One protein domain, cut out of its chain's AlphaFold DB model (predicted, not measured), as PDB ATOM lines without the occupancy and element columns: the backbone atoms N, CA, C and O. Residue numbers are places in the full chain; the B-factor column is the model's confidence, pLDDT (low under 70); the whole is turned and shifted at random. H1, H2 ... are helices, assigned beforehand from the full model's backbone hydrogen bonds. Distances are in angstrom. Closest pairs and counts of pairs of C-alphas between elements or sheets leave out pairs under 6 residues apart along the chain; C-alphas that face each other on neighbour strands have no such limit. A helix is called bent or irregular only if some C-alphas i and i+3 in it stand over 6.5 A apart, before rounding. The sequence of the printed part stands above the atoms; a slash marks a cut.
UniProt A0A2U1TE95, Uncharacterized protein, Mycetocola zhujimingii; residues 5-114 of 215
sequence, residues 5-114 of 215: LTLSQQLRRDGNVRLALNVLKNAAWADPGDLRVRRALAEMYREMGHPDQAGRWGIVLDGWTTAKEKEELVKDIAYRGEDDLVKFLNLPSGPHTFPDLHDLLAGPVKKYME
ATOM      1  N   LEU A   5      92.574 178.222 159.634       97.38
ATOM      2  CA  LEU A   5      93.393 178.438 160.831       97.38
ATOM      3  C   LEU A   5      92.884 179.641 161.621       97.38
ATOM      4  O   LEU A   5      92.707 179.553 162.835       97.38
ATOM      5  N   THR A   6      92.591 180.743 160.927       97.69
ATOM      6  CA  THR A   6      92.066 181.967 161.551       97.69
ATOM      7  C   THR A   6      90.698 181.711 162.186       97.69
ATOM      8  O   THR A   6      90.464 182.102 163.332       97.69
ATOM      9  N   LEU A   7      89.814 180.994 161.483       97.56
ATOM     10  CA  LEU A   7      88.502 180.612 162.005       97.56
ATOM     11  C   LEU A   7      88.624 179.691 163.228       97.56
ATOM     12  O   LEU A   7      87.952 179.912 164.233       97.56
ATOM     13  N   SER A   8      89.506 178.689 163.178       97.56
ATOM     14  CA  SER A   8      89.762 177.795 164.313       97.56
ATOM     15  C   SER A   8      90.295 178.552 165.535       97.56
ATOM     16  O   SER A   8      89.799 178.369 166.647       97.56
ATOM     17  N   GLN A   9      91.242 179.474 165.344       96.81
ATOM     18  CA  GLN A   9      91.780 180.311 166.421       96.81
ATOM     19  C   GLN A   9      90.729 181.240 167.032       96.81
ATOM     20  O   GLN A   9      90.727 181.452 168.245       96.81
ATOM     21  N   GLN A  10      89.839 181.815 166.219       97.62
ATOM     22  CA  GLN A  10      88.722 182.613 166.720       97.62
ATOM     23  C   GLN A  10      87.775 181.751 167.563       97.62
ATOM     24  O   GLN A  10      87.540 182.068 168.722       97.62
ATOM     25  N   LEU A  11      87.345 180.601 167.039       97.62
ATOM     26  CA  LEU A  11      86.477 179.670 167.762       97.62
ATOM     27  C   LEU A  11      87.104 179.185 169.077       97.62
ATOM     28  O   LEU A  11      86.394 179.047 170.068       97.62
ATOM     29  N   ARG A  12      88.424 178.960 169.124       95.75
ATOM     30  CA  ARG A  12      89.133 178.638 170.374       95.75
ATOM     31  C   ARG A  12      89.075 179.779 171.386       95.75
ATOM     32  O   ARG A  12      88.823 179.513 172.557       95.75
ATOM     33  N   ARG A  13      89.299 181.024 170.947       96.69
ATOM     34  CA  ARG A  13      89.197 182.216 171.811       96.69
ATOM     35  C   ARG A  13      87.783 182.401 172.359       96.69
ATOM     36  O   ARG A  13      87.636 182.769 173.517       96.69
ATOM     37  N   ASP A  14      86.779 182.037 171.571       97.50
ATOM     38  CA  ASP A  14      85.367 182.072 171.963       97.50
ATOM     39  C   ASP A  14      84.948 180.854 172.820       97.50
ATOM     40  O   ASP A  14      83.769 180.675 173.118       97.50
ATOM     41  N   GLY A  15      85.885 179.970 173.194       96.94
ATOM     42  CA  GLY A  15      85.628 178.767 173.999       96.94
ATOM     43  C   GLY A  15      85.022 177.584 173.228       96.94
ATOM     44  O   GLY A  15      84.828 176.504 173.785       96.94
ATOM     45  N   ASN A  16      84.780 177.726 171.925       97.44
ATOM     46  CA  ASN A  16      84.187 176.710 171.052       97.44
ATOM     47  C   ASN A  16      85.224 175.703 170.513       97.44
ATOM     48  O   ASN A  16      85.354 175.487 169.304       97.44
ATOM     49  N   VAL A  17      85.940 175.028 171.418       96.12
ATOM     50  CA  VAL A  17      87.027 174.071 171.111       96.12
ATOM     51  C   VAL A  17      86.578 172.968 170.143       96.12
ATOM     52  O   VAL A  17      87.276 172.651 169.183       96.12
ATOM     53  N   ARG A  18      85.379 172.405 170.330       96.94
ATOM     54  CA  ARG A  18      84.859 171.342 169.451       96.94
ATOM     55  C   ARG A  18      84.662 171.817 168.008       96.94
ATOM     56  O   ARG A  18      84.980 171.081 167.076       96.94
ATOM     57  N   LEU A  19      84.133 173.028 167.818       97.69
ATOM     58  CA  LEU A  19      83.934 173.592 166.482       97.69
ATOM     59  C   LEU A  19      85.274 173.946 165.835       97.69
ATOM     60  O   LEU A  19      85.476 173.611 164.672       97.69
ATOM     61  N   ALA A  20      86.202 174.532 166.594       97.75
ATOM     62  CA  ALA A  20      87.558 174.811 166.126       97.75
ATOM     63  C   ALA A  20      88.267 173.543 165.614       97.75
ATOM     64  O   ALA A  20      88.829 173.537 164.516       97.75
ATOM     65  N   LEU A  21      88.161 172.439 166.363       97.69
ATOM     66  CA  LEU A  21      88.718 171.146 165.966       97.69
ATOM     67  C   LEU A  21      88.067 170.616 164.680       97.69
ATOM     68  O   LEU A  21      88.758 170.123 163.792       97.69
ATOM     69  N   ASN A  22      86.741 170.723 164.566       97.75
ATOM     70  CA  ASN A  22      86.012 170.267 163.383       97.75
ATOM     71  C   ASN A  22      86.363 171.078 162.129       97.75
ATOM     72  O   ASN A  22      86.490 170.492 161.058       97.75
ATOM     73  N   VAL A  23      86.566 172.393 162.258       98.19
ATOM     74  CA  VAL A  23      87.031 173.246 161.152       98.19
ATOM     75  C   VAL A  23      88.378 172.750 160.627       98.19
ATOM     76  O   VAL A  23      88.515 172.535 159.423       98.19
ATOM     77  N   LEU A  24      89.342 172.495 161.517       98.06
ATOM     78  CA  LEU A  24      90.662 171.989 161.127       98.06
ATOM     79  C   LEU A  24      90.594 170.588 160.515       98.06
ATOM     80  O   LEU A  24      91.246 170.336 159.509       98.06
ATOM     81  N   LYS A  25      89.779 169.686 161.074       97.38
ATOM     82  CA  LYS A  25      89.570 168.347 160.499       97.38
ATOM     83  C   LYS A  25      89.019 168.427 159.085       97.38
ATOM     84  O   LYS A  25      89.565 167.792 158.193       97.38
ATOM     85  N   ASN A  26      87.952 169.193 158.883       97.31
ATOM     86  CA  ASN A  26      87.320 169.318 157.575       97.31
ATOM     87  C   ASN A  26      88.286 169.922 156.553       97.31
ATOM     88  O   ASN A  26      88.346 169.440 155.427       97.31
ATOM     89  N   ALA A  27      89.080 170.918 156.957       97.25
ATOM     90  CA  ALA A  27      90.121 171.487 156.110       97.25
ATOM     91  C   ALA A  27      91.216 170.460 155.767       97.25
ATOM     92  O   ALA A  27      91.551 170.317 154.599       97.25
ATOM     93  N   ALA A  28      91.703 169.683 156.742       95.88
ATOM     94  CA  ALA A  28      92.704 168.639 156.505       95.88
ATOM     95  C   ALA A  28      92.185 167.508 155.599       95.88
ATOM     96  O   ALA A  28      92.955 166.912 154.855       95.88
ATOM     97  N   TRP A  29      90.888 167.188 155.665       94.88
ATOM     98  CA  TRP A  29      90.245 166.230 154.759       94.88
ATOM     99  C   TRP A  29      90.056 166.787 153.348       94.88
ATOM    100  O   TRP A  29      90.186 166.038 152.386       94.88
ATOM    101  N   ALA A  30      89.738 168.078 153.224       95.88
ATOM    102  CA  ALA A  30      89.556 168.734 151.932       95.88
ATOM    103  C   ALA A  30      90.887 168.941 151.195       95.88
ATOM    104  O   ALA A  30      90.945 168.747 149.984       95.88
ATOM    105  N   ASP A  31      91.943 169.297 151.926       95.88
ATOM    106  CA  ASP A  31      93.304 169.410 151.409       95.88
ATOM    107  C   ASP A  31      94.294 168.678 152.334       95.88
ATOM    108  O   ASP A  31      94.867 169.268 153.259       95.88
ATOM    109  N   PRO A  32      94.528 167.376 152.085       94.31
ATOM    110  CA  PRO A  32      95.522 166.597 152.809       94.31
ATOM    111  C   PRO A  32      96.940 167.170 152.747       94.31
ATOM    112  O   PRO A  32      97.757 166.799 153.597       94.31
ATOM    113  N   GLY A  33      97.258 168.002 151.749       94.25
ATOM    114  CA  GLY A  33      98.584 168.571 151.516       94.25
ATOM    115  C   GLY A  33      98.882 169.808 152.356       94.25
ATOM    116  O   GLY A  33     100.051 170.174 152.490       94.25
ATOM    117  N   ASP A  34      97.868 170.425 152.971       96.25
ATOM    118  CA  ASP A  34      98.061 171.609 153.807       96.25
ATOM    119  C   ASP A  34      98.714 171.241 155.153       96.25
ATOM    120  O   ASP A  34      98.071 170.963 156.175       96.25
ATOM    121  N   LEU A  35     100.050 171.273 155.159       95.06
ATOM    122  CA  LEU A  35     100.863 170.993 156.340       95.06
ATOM    123  C   LEU A  35     100.626 171.996 157.477       95.06
ATOM    124  O   LEU A  35     100.861 171.657 158.638       95.06
ATOM    125  N   ARG A  36     100.146 173.217 157.189       97.38
ATOM    126  CA  ARG A  36      99.836 174.210 158.229       97.38
ATOM    127  C   ARG A  36      98.586 173.798 158.995       97.38
ATOM    128  O   ARG A  36      98.591 173.840 160.224       97.38
ATOM    129  N   VAL A  37      97.546 173.360 158.285       97.81
ATOM    130  CA  VAL A  37      96.313 172.835 158.893       97.81
ATOM    131  C   VAL A  37      96.598 171.571 159.693       97.81
ATOM    132  O   VAL A  37      96.152 171.466 160.838       97.81
ATOM    133  N   ARG A  38      97.395 170.642 159.152       97.44
ATOM    134  CA  ARG A  38      97.811 169.442 159.893       97.44
ATOM    135  C   ARG A  38      98.568 169.764 161.169       97.44
ATOM    136  O   ARG A  38      98.256 169.186 162.206       97.44
ATOM    137  N   ARG A  39      99.527 170.692 161.102       97.88
ATOM    138  CA  ARG A  39     100.275 171.143 162.279       97.88
ATOM    139  C   ARG A  39      99.333 171.710 163.332       97.88
ATOM    140  O   ARG A  39      99.369 171.250 164.464       97.88
ATOM    141  N   ALA A  40      98.453 172.638 162.955       98.06
ATOM    142  CA  ALA A  40      97.502 173.239 163.888       98.06
ATOM    143  C   ALA A  40      96.558 172.196 164.514       98.06
ATOM    144  O   ALA A  40      96.243 172.266 165.701       98.06
ATOM    145  N   LEU A  41      96.127 171.204 163.730       97.88
ATOM    146  CA  LEU A  41      95.301 170.101 164.215       97.88
ATOM    147  C   LEU A  41      96.067 169.211 165.201       97.88
ATOM    148  O   LEU A  41      95.540 168.871 166.260       97.88
ATOM    149  N   ALA A  42      97.315 168.867 164.883       98.06
ATOM    150  CA  ALA A  42      98.180 168.076 165.747       98.06
ATOM    151  C   ALA A  42      98.523 168.806 167.058       98.06
ATOM    152  O   ALA A  42      98.453 168.204 168.125       98.06
ATOM    153  N   GLU A  43      98.821 170.109 167.004       98.00
ATOM    154  CA  GLU A  43      99.041 170.959 168.184       98.00
ATOM    155  C   GLU A  43      97.812 170.985 169.087       98.00
ATOM    156  O   GLU A  43      97.924 170.775 170.292       98.00
ATOM    157  N   MET A  44      96.623 171.150 168.505       97.75
ATOM    158  CA  MET A  44      95.378 171.146 169.265       97.75
ATOM    159  C   MET A  44      95.141 169.802 169.967       97.75
ATOM    160  O   MET A  44      94.724 169.765 171.122       97.75
ATOM    161  N   TYR A  45      95.440 168.682 169.306       98.25
ATOM    162  CA  TYR A  45      95.375 167.364 169.940       98.25
ATOM    163  C   TYR A  45      96.413 167.174 171.045       98.25
ATOM    164  O   TYR A  45      96.094 166.596 172.087       98.25
ATOM    165  N   ARG A  46      97.625 167.697 170.850       97.69
ATOM    166  CA  ARG A  46      98.688 167.684 171.855       97.69
ATOM    167  C   ARG A  46      98.272 168.453 173.109       97.69
ATOM    168  O   ARG A  46      98.415 167.928 174.207       97.69
ATOM    169  N   GLU A  47      97.702 169.647 172.952       96.94
ATOM    170  CA  GLU A  47      97.181 170.459 174.061       96.94
ATOM    171  C   GLU A  47      96.056 169.751 174.836       96.94
ATOM    172  O   GLU A  47      95.967 169.884 176.053       96.94
ATOM    173  N   MET A  48      95.216 168.969 174.149       96.94
ATOM    174  CA  MET A  48      94.145 168.177 174.769       96.94
ATOM    175  C   MET A  48      94.634 166.865 175.410       96.94
ATOM    176  O   MET A  48      93.829 166.131 175.976       96.94
ATOM    177  N   GLY A  49      95.930 166.540 175.325       97.25
ATOM    178  CA  GLY A  49      96.485 165.312 175.899       97.25
ATOM    179  C   GLY A  49      96.208 164.045 175.083       97.25
ATOM    180  O   GLY A  49      96.202 162.956 175.651       97.25
ATOM    181  N   HIS A  50      96.010 164.169 173.766       97.38
ATOM    182  CA  HIS A  50      95.777 163.056 172.836       97.38
ATOM    183  C   HIS A  50      96.997 162.817 171.924       97.38
ATOM    184  O   HIS A  50      97.000 163.253 170.767       97.38
ATOM    185  N   PRO A  51      98.070 162.174 172.432       96.88
ATOM    186  CA  PRO A  51      99.309 161.956 171.678       96.88
ATOM    187  C   PRO A  51      99.134 161.048 170.452       96.88
ATOM    188  O   PRO A  51      99.848 161.218 169.469       96.88
ATOM    189  N   ASP A  52      98.172 160.126 170.475       95.06
ATOM    190  CA  ASP A  52      97.791 159.269 169.348       95.06
ATOM    191  C   ASP A  52      97.298 160.103 168.152       95.06
ATOM    192  O   ASP A  52      97.784 159.974 167.026       95.06
ATOM    193  N   GLN A  53      96.382 161.044 168.407       97.00
ATOM    194  CA  GLN A  53      95.846 161.922 167.371       97.00
ATOM    195  C   GLN A  53      96.866 162.983 166.946       97.00
ATOM    196  O   GLN A  53      96.967 163.290 165.758       97.00
ATOM    197  N   ALA A  54      97.642 163.526 167.887       97.81
ATOM    198  CA  ALA A  54      98.720 164.456 167.566       97.81
ATOM    199  C   ALA A  54      99.775 163.790 166.665       97.81
ATOM    200  O   ALA A  54     100.182 164.374 165.662       97.81
ATOM    201  N   GLY A  55     100.139 162.536 166.958       96.62
ATOM    202  CA  GLY A  55     100.997 161.713 166.113       96.62
ATOM    203  C   GLY A  55     100.407 161.502 164.727       96.62
ATOM    204  O   GLY A  55     101.057 161.820 163.736       96.62
ATOM    205  N   ARG A  56      99.150 161.056 164.643       96.06
ATOM    206  CA  ARG A  56      98.449 160.808 163.374       96.06
ATOM    207  C   ARG A  56      98.495 161.997 162.413       96.06
ATOM    208  O   ARG A  56      98.766 161.818 161.228       96.06
ATOM    209  N   TRP A  57      98.197 163.199 162.900       97.00
ATOM    210  CA  TRP A  57      98.189 164.400 162.057       97.00
ATOM    211  C   TRP A  57      99.590 164.978 161.849       97.00
ATOM    212  O   TRP A  57      99.859 165.556 160.796       97.00
ATOM    213  N   GLY A  58     100.474 164.792 162.829       96.62
ATOM    214  CA  GLY A  58     101.833 165.311 162.839       96.62
ATOM    215  C   GLY A  58     102.842 164.509 162.019       96.62
ATOM    216  O   GLY A  58     103.807 165.097 161.559       96.62
ATOM    217  N   ILE A  59     102.640 163.201 161.811       95.88
ATOM    218  CA  ILE A  59     103.697 162.289 161.322       95.88
ATOM    219  C   ILE A  59     104.237 162.618 159.923       95.88
ATOM    220  O   ILE A  59     105.327 162.201 159.550       95.88
ATOM    221  N   VAL A  60     103.476 163.380 159.141       95.06
ATOM    222  CA  VAL A  60     103.892 163.853 157.813       95.06
ATOM    223  C   VAL A  60     104.786 165.098 157.870       95.06
ATOM    224  O   VAL A  60     105.311 165.520 156.843       95.06
ATOM    225  N   LEU A  61     104.934 165.717 159.046       94.56
ATOM    226  CA  LEU A  61     105.824 166.845 159.290       94.56
ATOM    227  C   LEU A  61     107.176 166.324 159.789       94.56
ATOM    228  O   LEU A  61     107.304 165.930 160.948       94.56
ATOM    229  N   ASP A  62     108.173 166.364 158.910       91.88
ATOM    230  CA  ASP A  62     109.519 165.850 159.173       91.88
ATOM    231  C   ASP A  62     110.133 166.424 160.463       91.88
ATOM    232  O   ASP A  62     110.186 167.644 160.659       91.88
ATOM    233  N   GLY A  63     110.539 165.535 161.374       93.62
ATOM    234  CA  GLY A  63     111.170 165.877 162.649       93.62
ATOM    235  C   GLY A  63     110.258 166.556 163.679       93.62
ATOM    236  O   GLY A  63     110.742 166.976 164.731       93.62
ATOM    237  N   TRP A  64     108.955 166.695 163.414       96.06
ATOM    238  CA  TRP A  64     108.041 167.457 164.276       96.06
ATOM    239  C   TRP A  64     107.305 166.594 165.309       96.06
ATOM    240  O   TRP A  64     107.022 167.048 166.423       96.06
ATOM    241  N   THR A  65     106.967 165.354 164.955       97.19
ATOM    242  CA  THR A  65     106.258 164.439 165.858       97.19
ATOM    243  C   THR A  65     107.199 163.905 166.930       97.19
ATOM    244  O   THR A  65     108.281 163.392 166.646       97.19
ATOM    245  N   THR A  66     106.775 163.993 168.187       96.88
ATOM    246  CA  THR A  66     107.585 163.560 169.332       96.88
ATOM    247  C   THR A  66     107.689 162.037 169.413       96.88
ATOM    248  O   THR A  66     106.831 161.313 168.911       96.88
ATOM    249  N   ALA A  67     108.705 161.528 170.118       95.69
ATOM    250  CA  ALA A  67     108.877 160.087 170.328       95.69
ATOM    251  C   ALA A  67     107.636 159.423 170.959       95.69
ATOM    252  O   ALA A  67     107.231 158.350 170.524       95.69
ATOM    253  N   LYS A  68     106.992 160.094 171.926       95.81
ATOM    254  CA  LYS A  68     105.765 159.605 172.575       95.81
ATOM    255  C   LYS A  68     104.592 159.500 171.596       95.81
ATOM    256  O   LYS A  68     103.866 158.517 171.602       95.81
ATOM    257  N   GLU A  69     104.400 160.510 170.755       97.88
ATOM    258  CA  GLU A  69     103.339 160.512 169.738       97.88
ATOM    259  C   GLU A  69     103.593 159.461 168.651       97.88
ATOM    260  O   GLU A  69     102.658 158.792 168.219       97.88
ATOM    261  N   LYS A  70     104.860 159.274 168.250       95.94
ATOM    262  CA  LYS A  70     105.281 158.188 167.353       95.94
ATOM    263  C   LYS A  70     104.970 156.819 167.967       95.94
ATOM    264  O   LYS A  70     104.417 155.970 167.281       95.94
ATOM    265  N   GLU A  71     105.274 156.612 169.249       94.00
ATOM    266  CA  GLU A  71     105.001 155.349 169.949       94.00
ATOM    267  C   GLU A  71     103.503 155.009 169.997       94.00
ATOM    268  O   GLU A  71     103.121 153.878 169.700       94.00
ATOM    269  N   GLU A  72     102.643 155.971 170.339       94.31
ATOM    270  CA  GLU A  72     101.192 155.738 170.358       94.31
ATOM    271  C   GLU A  72     100.637 155.493 168.951       94.31
ATOM    272  O   GLU A  72      99.852 154.567 168.743       94.31
ATOM    273  N   LEU A  73     101.112 156.246 167.954       94.62
ATOM    274  CA  LEU A  73     100.713 156.043 166.564       94.62
ATOM    275  C   LEU A  73     101.099 154.651 166.043       94.62
ATOM    276  O   LEU A  73     100.332 154.031 165.306       94.62
ATOM    277  N   VAL A  74     102.269 154.139 166.428       93.44
ATOM    278  CA  VAL A  74     102.734 152.800 166.038       93.44
ATOM    279  C   VAL A  74     101.753 151.714 166.481       93.44
ATOM    280  O   VAL A  74     101.476 150.804 165.700       93.44
ATOM    281  N   LYS A  75     101.201 151.814 167.697       89.75
ATOM    282  CA  LYS A  75     100.217 150.849 168.221       89.75
ATOM    283  C   LYS A  75      98.943 150.848 167.369       89.75
ATOM    284  O   LYS A  75      98.445 149.782 167.008       89.75
ATOM    285  N   ASP A  76      98.469 152.036 166.998       89.62
ATOM    286  CA  ASP A  76      97.286 152.218 166.151       89.62
ATOM    287  C   ASP A  76      97.484 151.673 164.732       89.62
ATOM    288  O   ASP A  76      96.602 150.993 164.198       89.62
ATOM    289  N   ILE A  77      98.642 151.947 164.120       91.00
ATOM    290  CA  ILE A  77      98.986 151.438 162.785       91.00
ATOM    291  C   ILE A  77      99.093 149.913 162.818       91.00
ATOM    292  O   ILE A  77      98.503 149.237 161.974       91.00
ATOM    293  N   ALA A  78      99.793 149.361 163.809       87.19
ATOM    294  CA  ALA A  78      99.997 147.922 163.917       87.19
ATOM    295  C   ALA A  78      98.685 147.143 164.091       87.19
ATOM    296  O   ALA A  78      98.552 146.048 163.552       87.19
ATOM    297  N   TYR A  79      97.703 147.713 164.798       83.06
ATOM    298  CA  TYR A  79      96.379 147.107 164.948       83.06
ATOM    299  C   TYR A  79      95.577 147.082 163.635       83.06
ATOM    300  O   TYR A  79      94.830 146.138 163.385       83.06
ATOM    301  N   ARG A  80      95.705 148.123 162.803       84.06
ATOM    302  CA  ARG A  80      94.927 148.277 161.560       84.06
ATOM    303  C   ARG A  80      95.536 147.542 160.370       84.06
ATOM    304  O   ARG A  80      94.791 147.084 159.509       84.06
ATOM    305  N   GLY A  81      96.861 147.436 160.329       76.06
ATOM    306  CA  GLY A  81      97.593 146.950 159.164       76.06
ATOM    307  C   GLY A  81      97.838 148.035 158.110       76.06
ATOM    308  O   GLY A  81      97.318 149.149 158.187       76.06
ATOM    309  N   GLU A  82      98.680 147.707 157.131       74.94
ATOM    310  CA  GLU A  82      99.211 148.659 156.145       74.94
ATOM    311  C   GLU A  82      98.194 149.034 155.049       74.94
ATOM    312  O   GLU A  82      98.195 150.166 154.566       74.94
ATOM    313  N   ASP A  83      97.262 148.131 154.725       73.62
ATOM    314  CA  ASP A  83      96.319 148.274 153.604       73.62
ATOM    315  C   ASP A  83      95.370 149.485 153.727       73.62
ATOM    316  O   ASP A  83      94.912 150.020 152.717       73.62
ATOM    317  N   ASP A  84      95.084 149.958 154.947       82.81
ATOM    318  CA  ASP A  84      94.193 151.106 155.205       82.81
ATOM    319  C   ASP A  84      94.957 152.373 155.641       82.81
ATOM    320  O   ASP A  84      94.366 153.375 156.053       82.81
ATOM    321  N   LEU A  85      96.292 152.362 155.558       87.50
ATOM    322  CA  LEU A  85      97.131 153.400 156.158       87.50
ATOM    323  C   LEU A  85      96.960 154.774 155.497       87.50
ATOM    324  O   LEU A  85      96.871 155.790 156.189       87.50
ATOM    325  N   VAL A  86      96.869 154.809 154.165       88.56
ATOM    326  CA  VAL A  86      96.697 156.055 153.395       88.56
ATOM    327  C   VAL A  86      95.403 156.758 153.791       88.56
ATOM    328  O   VAL A  86      95.405 157.959 154.054       88.56
ATOM    329  N   LYS A  87      94.304 156.005 153.896       89.12
ATOM    330  CA  LYS A  87      92.996 156.530 154.295       89.12
ATOM    331  C   LYS A  87      92.973 156.902 155.776       89.12
ATOM    332  O   LYS A  87      92.434 157.946 156.141       89.12
ATOM    333  N   PHE A  88      93.575 156.080 156.632       90.81
ATOM    334  CA  PHE A  88      93.644 156.326 158.067       90.81
ATOM    335  C   PHE A  88      94.415 157.611 158.396       90.81
ATOM    336  O   PHE A  88      93.900 158.470 159.112       90.81
ATOM    337  N   LEU A  89      95.617 157.791 157.851       93.19
ATOM    338  CA  LEU A  89      96.431 158.998 158.052       93.19
ATOM    339  C   LEU A  89      96.011 160.164 157.142       93.19
ATOM    340  O   LEU A  89      96.557 161.270 157.248       93.19
ATOM    341  N   ASN A  90      95.038 159.910 156.259       93.38
ATOM    342  CA  ASN A  90      94.566 160.820 155.228       93.38
ATOM    343  C   ASN A  90      95.745 161.396 154.427       93.38
ATOM    344  O   ASN A  90      95.855 162.601 154.334       93.38
ATOM    345  N   LEU A  91      96.714 160.598 153.973       91.75
ATOM    346  CA  LEU A  91      97.990 161.121 153.453       91.75
ATOM    347  C   LEU A  91      97.824 161.924 152.145       91.75
ATOM    348  O   LEU A  91      97.025 161.533 151.299       91.75
ATOM    349  N   PRO A  92      98.624 162.989 151.919       87.94
ATOM    350  CA  PRO A  92      98.615 163.706 150.642       87.94
ATOM    351  C   PRO A  92      99.335 162.963 149.514       87.94
ATOM    352  O   PRO A  92      99.222 163.324 148.347       87.94
ATOM    353  N   SER A  93     100.136 161.956 149.849       87.81
ATOM    354  CA  SER A  93     100.926 161.144 148.921       87.81
ATOM    355  C   SER A  93     101.160 159.762 149.538       87.81
ATOM    356  O   SER A  93     100.644 159.471 150.618       87.81
ATOM    357  N   GLY A  94     101.911 158.894 148.860       85.38
ATOM    358  CA  GLY A  94     102.203 157.553 149.369       85.38
ATOM    359  C   GLY A  94     102.889 157.558 150.751       85.38
ATOM    360  O   GLY A  94     103.572 158.520 151.106       85.38
ATOM    361  N   PRO A  95     102.749 156.475 151.537       82.75
ATOM    362  CA  PRO A  95     103.287 156.393 152.900       82.75
ATOM    363  C   PRO A  95     104.816 156.500 152.969       82.75
ATOM    364  O   PRO A  95     105.350 157.017 153.945       82.75
ATOM    365  N   HIS A  96     105.522 156.096 151.912       84.69
ATOM    366  CA  HIS A  96     106.985 156.160 151.836       84.69
ATOM    367  C   HIS A  96     107.533 157.549 151.474       84.69
ATOM    368  O   HIS A  96     108.745 157.731 151.423       84.69
ATOM    369  N   THR A  97     106.669 158.534 151.207       88.12
ATOM    370  CA  THR A  97     107.093 159.903 150.868       88.12
ATOM    371  C   THR A  97     107.523 160.705 152.102       88.12
ATOM    372  O   THR A  97     108.249 161.686 151.965       88.12
ATOM    373  N   PHE A  98     107.106 160.297 153.305       90.06
ATOM    374  CA  PHE A  98     107.396 161.012 154.550       90.06
ATOM    375  C   PHE A  98     108.464 160.246 155.344       90.06
ATOM    376  O   PHE A  98     108.175 159.119 155.746       90.06
ATOM    377  N   PRO A  99     109.663 160.815 155.593       90.62
ATOM    378  CA  PRO A  99     110.776 160.106 156.238       90.62
ATOM    379  C   PRO A  99     110.401 159.490 157.589       90.62
ATOM    380  O   PRO A  99     110.576 158.296 157.801       90.62
ATOM    381  N   ASP A 100     109.768 160.277 158.458       91.69
ATOM    382  CA  ASP A 100     109.337 159.818 159.779       91.69
ATOM    383  C   ASP A 100     108.310 158.676 159.717       91.69
ATOM    384  O   ASP A 100     108.348 157.759 160.539       91.69
ATOM    385  N   LEU A 101     107.395 158.703 158.743       92.00
ATOM    386  CA  LEU A 101     106.437 157.616 158.539       92.00
ATOM    387  C   LEU A 101     107.119 156.384 157.936       92.00
ATOM    388  O   LEU A 101     106.847 155.266 158.364       92.00
ATOM    389  N   HIS A 102     108.013 156.582 156.969       90.94
ATOM    390  CA  HIS A 102     108.795 155.518 156.354       90.94
ATOM    391  C   HIS A 102     109.616 154.761 157.408       90.94
ATOM    392  O   HIS A 102     109.553 153.533 157.467       90.94
ATOM    393  N   ASP A 103     110.311 155.480 158.289       91.00
ATOM    394  CA  ASP A 103     111.123 154.894 159.358       91.00
ATOM    395  C   ASP A 103     110.265 154.151 160.388       91.00
ATOM    396  O   ASP A 103     110.635 153.066 160.849       91.00
ATOM    397  N   LEU A 104     109.080 154.689 160.708       90.69
ATOM    398  CA  LEU A 104     108.107 154.000 161.554       90.69
ATOM    399  C   LEU A 104     107.658 152.668 160.945       90.69
ATOM    400  O   LEU A 104     107.621 151.660 161.656       90.69
ATOM    401  N   LEU A 105     107.323 152.657 159.654       89.25
ATOM    402  CA  LEU A 105     106.856 151.464 158.944       89.25
ATOM    403  C   LEU A 105     107.964 150.417 158.790       89.25
ATOM    404  O   LEU A 105     107.719 149.228 158.988       89.25
ATOM    405  N   ALA A 106     109.194 150.854 158.512       88.31
ATOM    406  CA  ALA A 106     110.336 149.968 158.312       88.31
ATOM    407  C   ALA A 106     110.801 149.256 159.598       88.31
ATOM    408  O   ALA A 106     111.348 148.153 159.520       88.31
ATOM    409  N   GLY A 107     110.598 149.861 160.775       87.94
ATOM    410  CA  GLY A 107     111.103 149.333 162.047       87.94
ATOM    411  C   GLY A 107     110.020 149.121 163.109       87.94
ATOM    412  O   GLY A 107     109.549 147.993 163.277       87.94
ATOM    413  N   PRO A 108     109.646 150.164 163.877       86.81
ATOM    414  CA  PRO A 108     108.738 150.045 165.014       86.81
ATOM    415  C   PRO A 108     107.420 149.345 164.690       86.81
ATOM    416  O   PRO A 108     107.055 148.410 165.394       86.81
ATOM    417  N   VAL A 109     106.731 149.730 163.613       85.00
ATOM    418  CA  VAL A 109     105.447 149.125 163.230       85.00
ATOM    419  C   VAL A 109     105.608 147.632 162.973       85.00
ATOM    420  O   VAL A 109     104.825 146.853 163.505       85.00
ATOM    421  N   LYS A 110     106.664 147.209 162.271       81.88
ATOM    422  CA  LYS A 110     106.944 145.790 162.021       81.88
ATOM    423  C   LYS A 110     107.104 144.983 163.314       81.88
ATOM    424  O   LYS A 110     106.597 143.873 163.387       81.88
ATOM    425  N   LYS A 111     107.717 145.551 164.359       80.62
ATOM    426  CA  LYS A 111     107.840 144.905 165.681       80.62
ATOM    427  C   LYS A 111     106.484 144.675 166.367       80.62
ATOM    428  O   LYS A 111     106.341 143.707 167.106       80.62
ATOM    429  N   TYR A 112     105.507 145.558 166.155       75.75
ATOM    430  CA  TYR A 112     104.152 145.403 166.706       75.75
ATOM    431  C   TYR A 112     103.208 144.628 165.769       75.75
ATOM    432  O   TYR A 112     102.263 144.005 166.249       75.75
ATOM    433  N   MET A 113     103.458 144.658 164.456       68.75
ATOM    434  CA  MET A 113     102.746 143.875 163.442       68.75
ATOM    435  C   MET A 113     103.219 142.427 163.379       68.75
ATOM    436  O   MET A 113     102.445 141.581 162.931       68.75
ATOM    437  N   GLU A 114     104.450 142.127 163.821       62.31
ATOM    438  CA  GLU A 114     104.879 140.760 164.099       62.31
ATOM    439  C   GLU A 114     103.820 140.148 165.004       62.31
ATOM    440  O   GLU A 114     103.634 140.587 166.144       62.31
TER     441      GLU A 114
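What this domain is: This is residues 5 to 114 of the 215 residues of an uncharacterized protein of Mycetocola zhujimingii (UniProt A0A2U1TE95). Picture an elongated, all-helical body in which four helices, H1 to H4, go back and forth in a zigzag of near-antiparallel neighbours, while at the other end H5 crosses H4 and H7 packs on H5 at a slant. The short, irregular H6 lies near H5, and H1 and H7 are at the two ends of the long axis. You will read 110 residues with seven named helices, H1 to H7 in chain order, and no named strand; the class is all helix. By its radius of gyration of the C-alphas, 13.9 A, the whole is compact, and the C-alphas span 46 by 26 by 23 A.

Where its parts are: Begin with H7, the longest helix by residues, 99 to 113: find C-alpha 99 at (110.776, 160.106, 156.238) and go 19.5 A to C-alpha 113 at (102.746, 143.875, 163.442). H7 is only just irregular, with C-alphas 106 and 109 at 7.0 A. H5 is residues 67 to 80 and 20.3 A long, and H4 is residues 51 to 58. H6, residues 82 to 88, is irregular, with C-alphas 83 and 86 at 7.8 A. Look back to H3, residues 35 to 47, 18.1 A long, and H2, residues 17 to 30, 20.1 A long. H1 is residues 5 to 13, and its C-alpha 5 is at (93.393, 178.438, 160.831).

How they stand to each other: From H7, look to H5: they touch, with the C-alphas of Ala 78 and Met 113 closest at 4.9 A, at a steep tilt of 58 degrees. H5 touches H4, about perpendicular at 89 degrees, closest at the C-alphas of Gly 55 and Glu 69, 4.5 A. H4 and H3 form a helical hairpin at a shallow tilt of 11 degrees, with the C-alphas of Ala 42 and Ala 54 closest at 4.1 A. H3 and H2 form another at 31 degrees, closest at Leu 24 and Leu 41, whose C-alphas are 5.9 A apart. H2 and H1 form a third at 13 degrees, closest at the C-alphas of Ser 8 and Ala 20, 4.1 A. H6 is close to H5 but not clearly touching, with the C-alphas of Ile 77 and Leu 85 closest at 7.2 A. H6 and H7 are apart. In H1 to H5 every O i to N i+4 pair is within hydrogen-bond range; H7 has 9 of 11, and H6 has 1 of 3, beside 3 of 4 O i to N i+3 pairs.

The domain as a whole: The two C-alphas farthest apart, those of Asp 14 and Glu 114, are 46.4 A apart. The printed part has no cut, and no link is long. The model's mean pLDDT over the printed part is 92.6, and it is under 70 at residues 113 to 114, of which 113 belongs to H7.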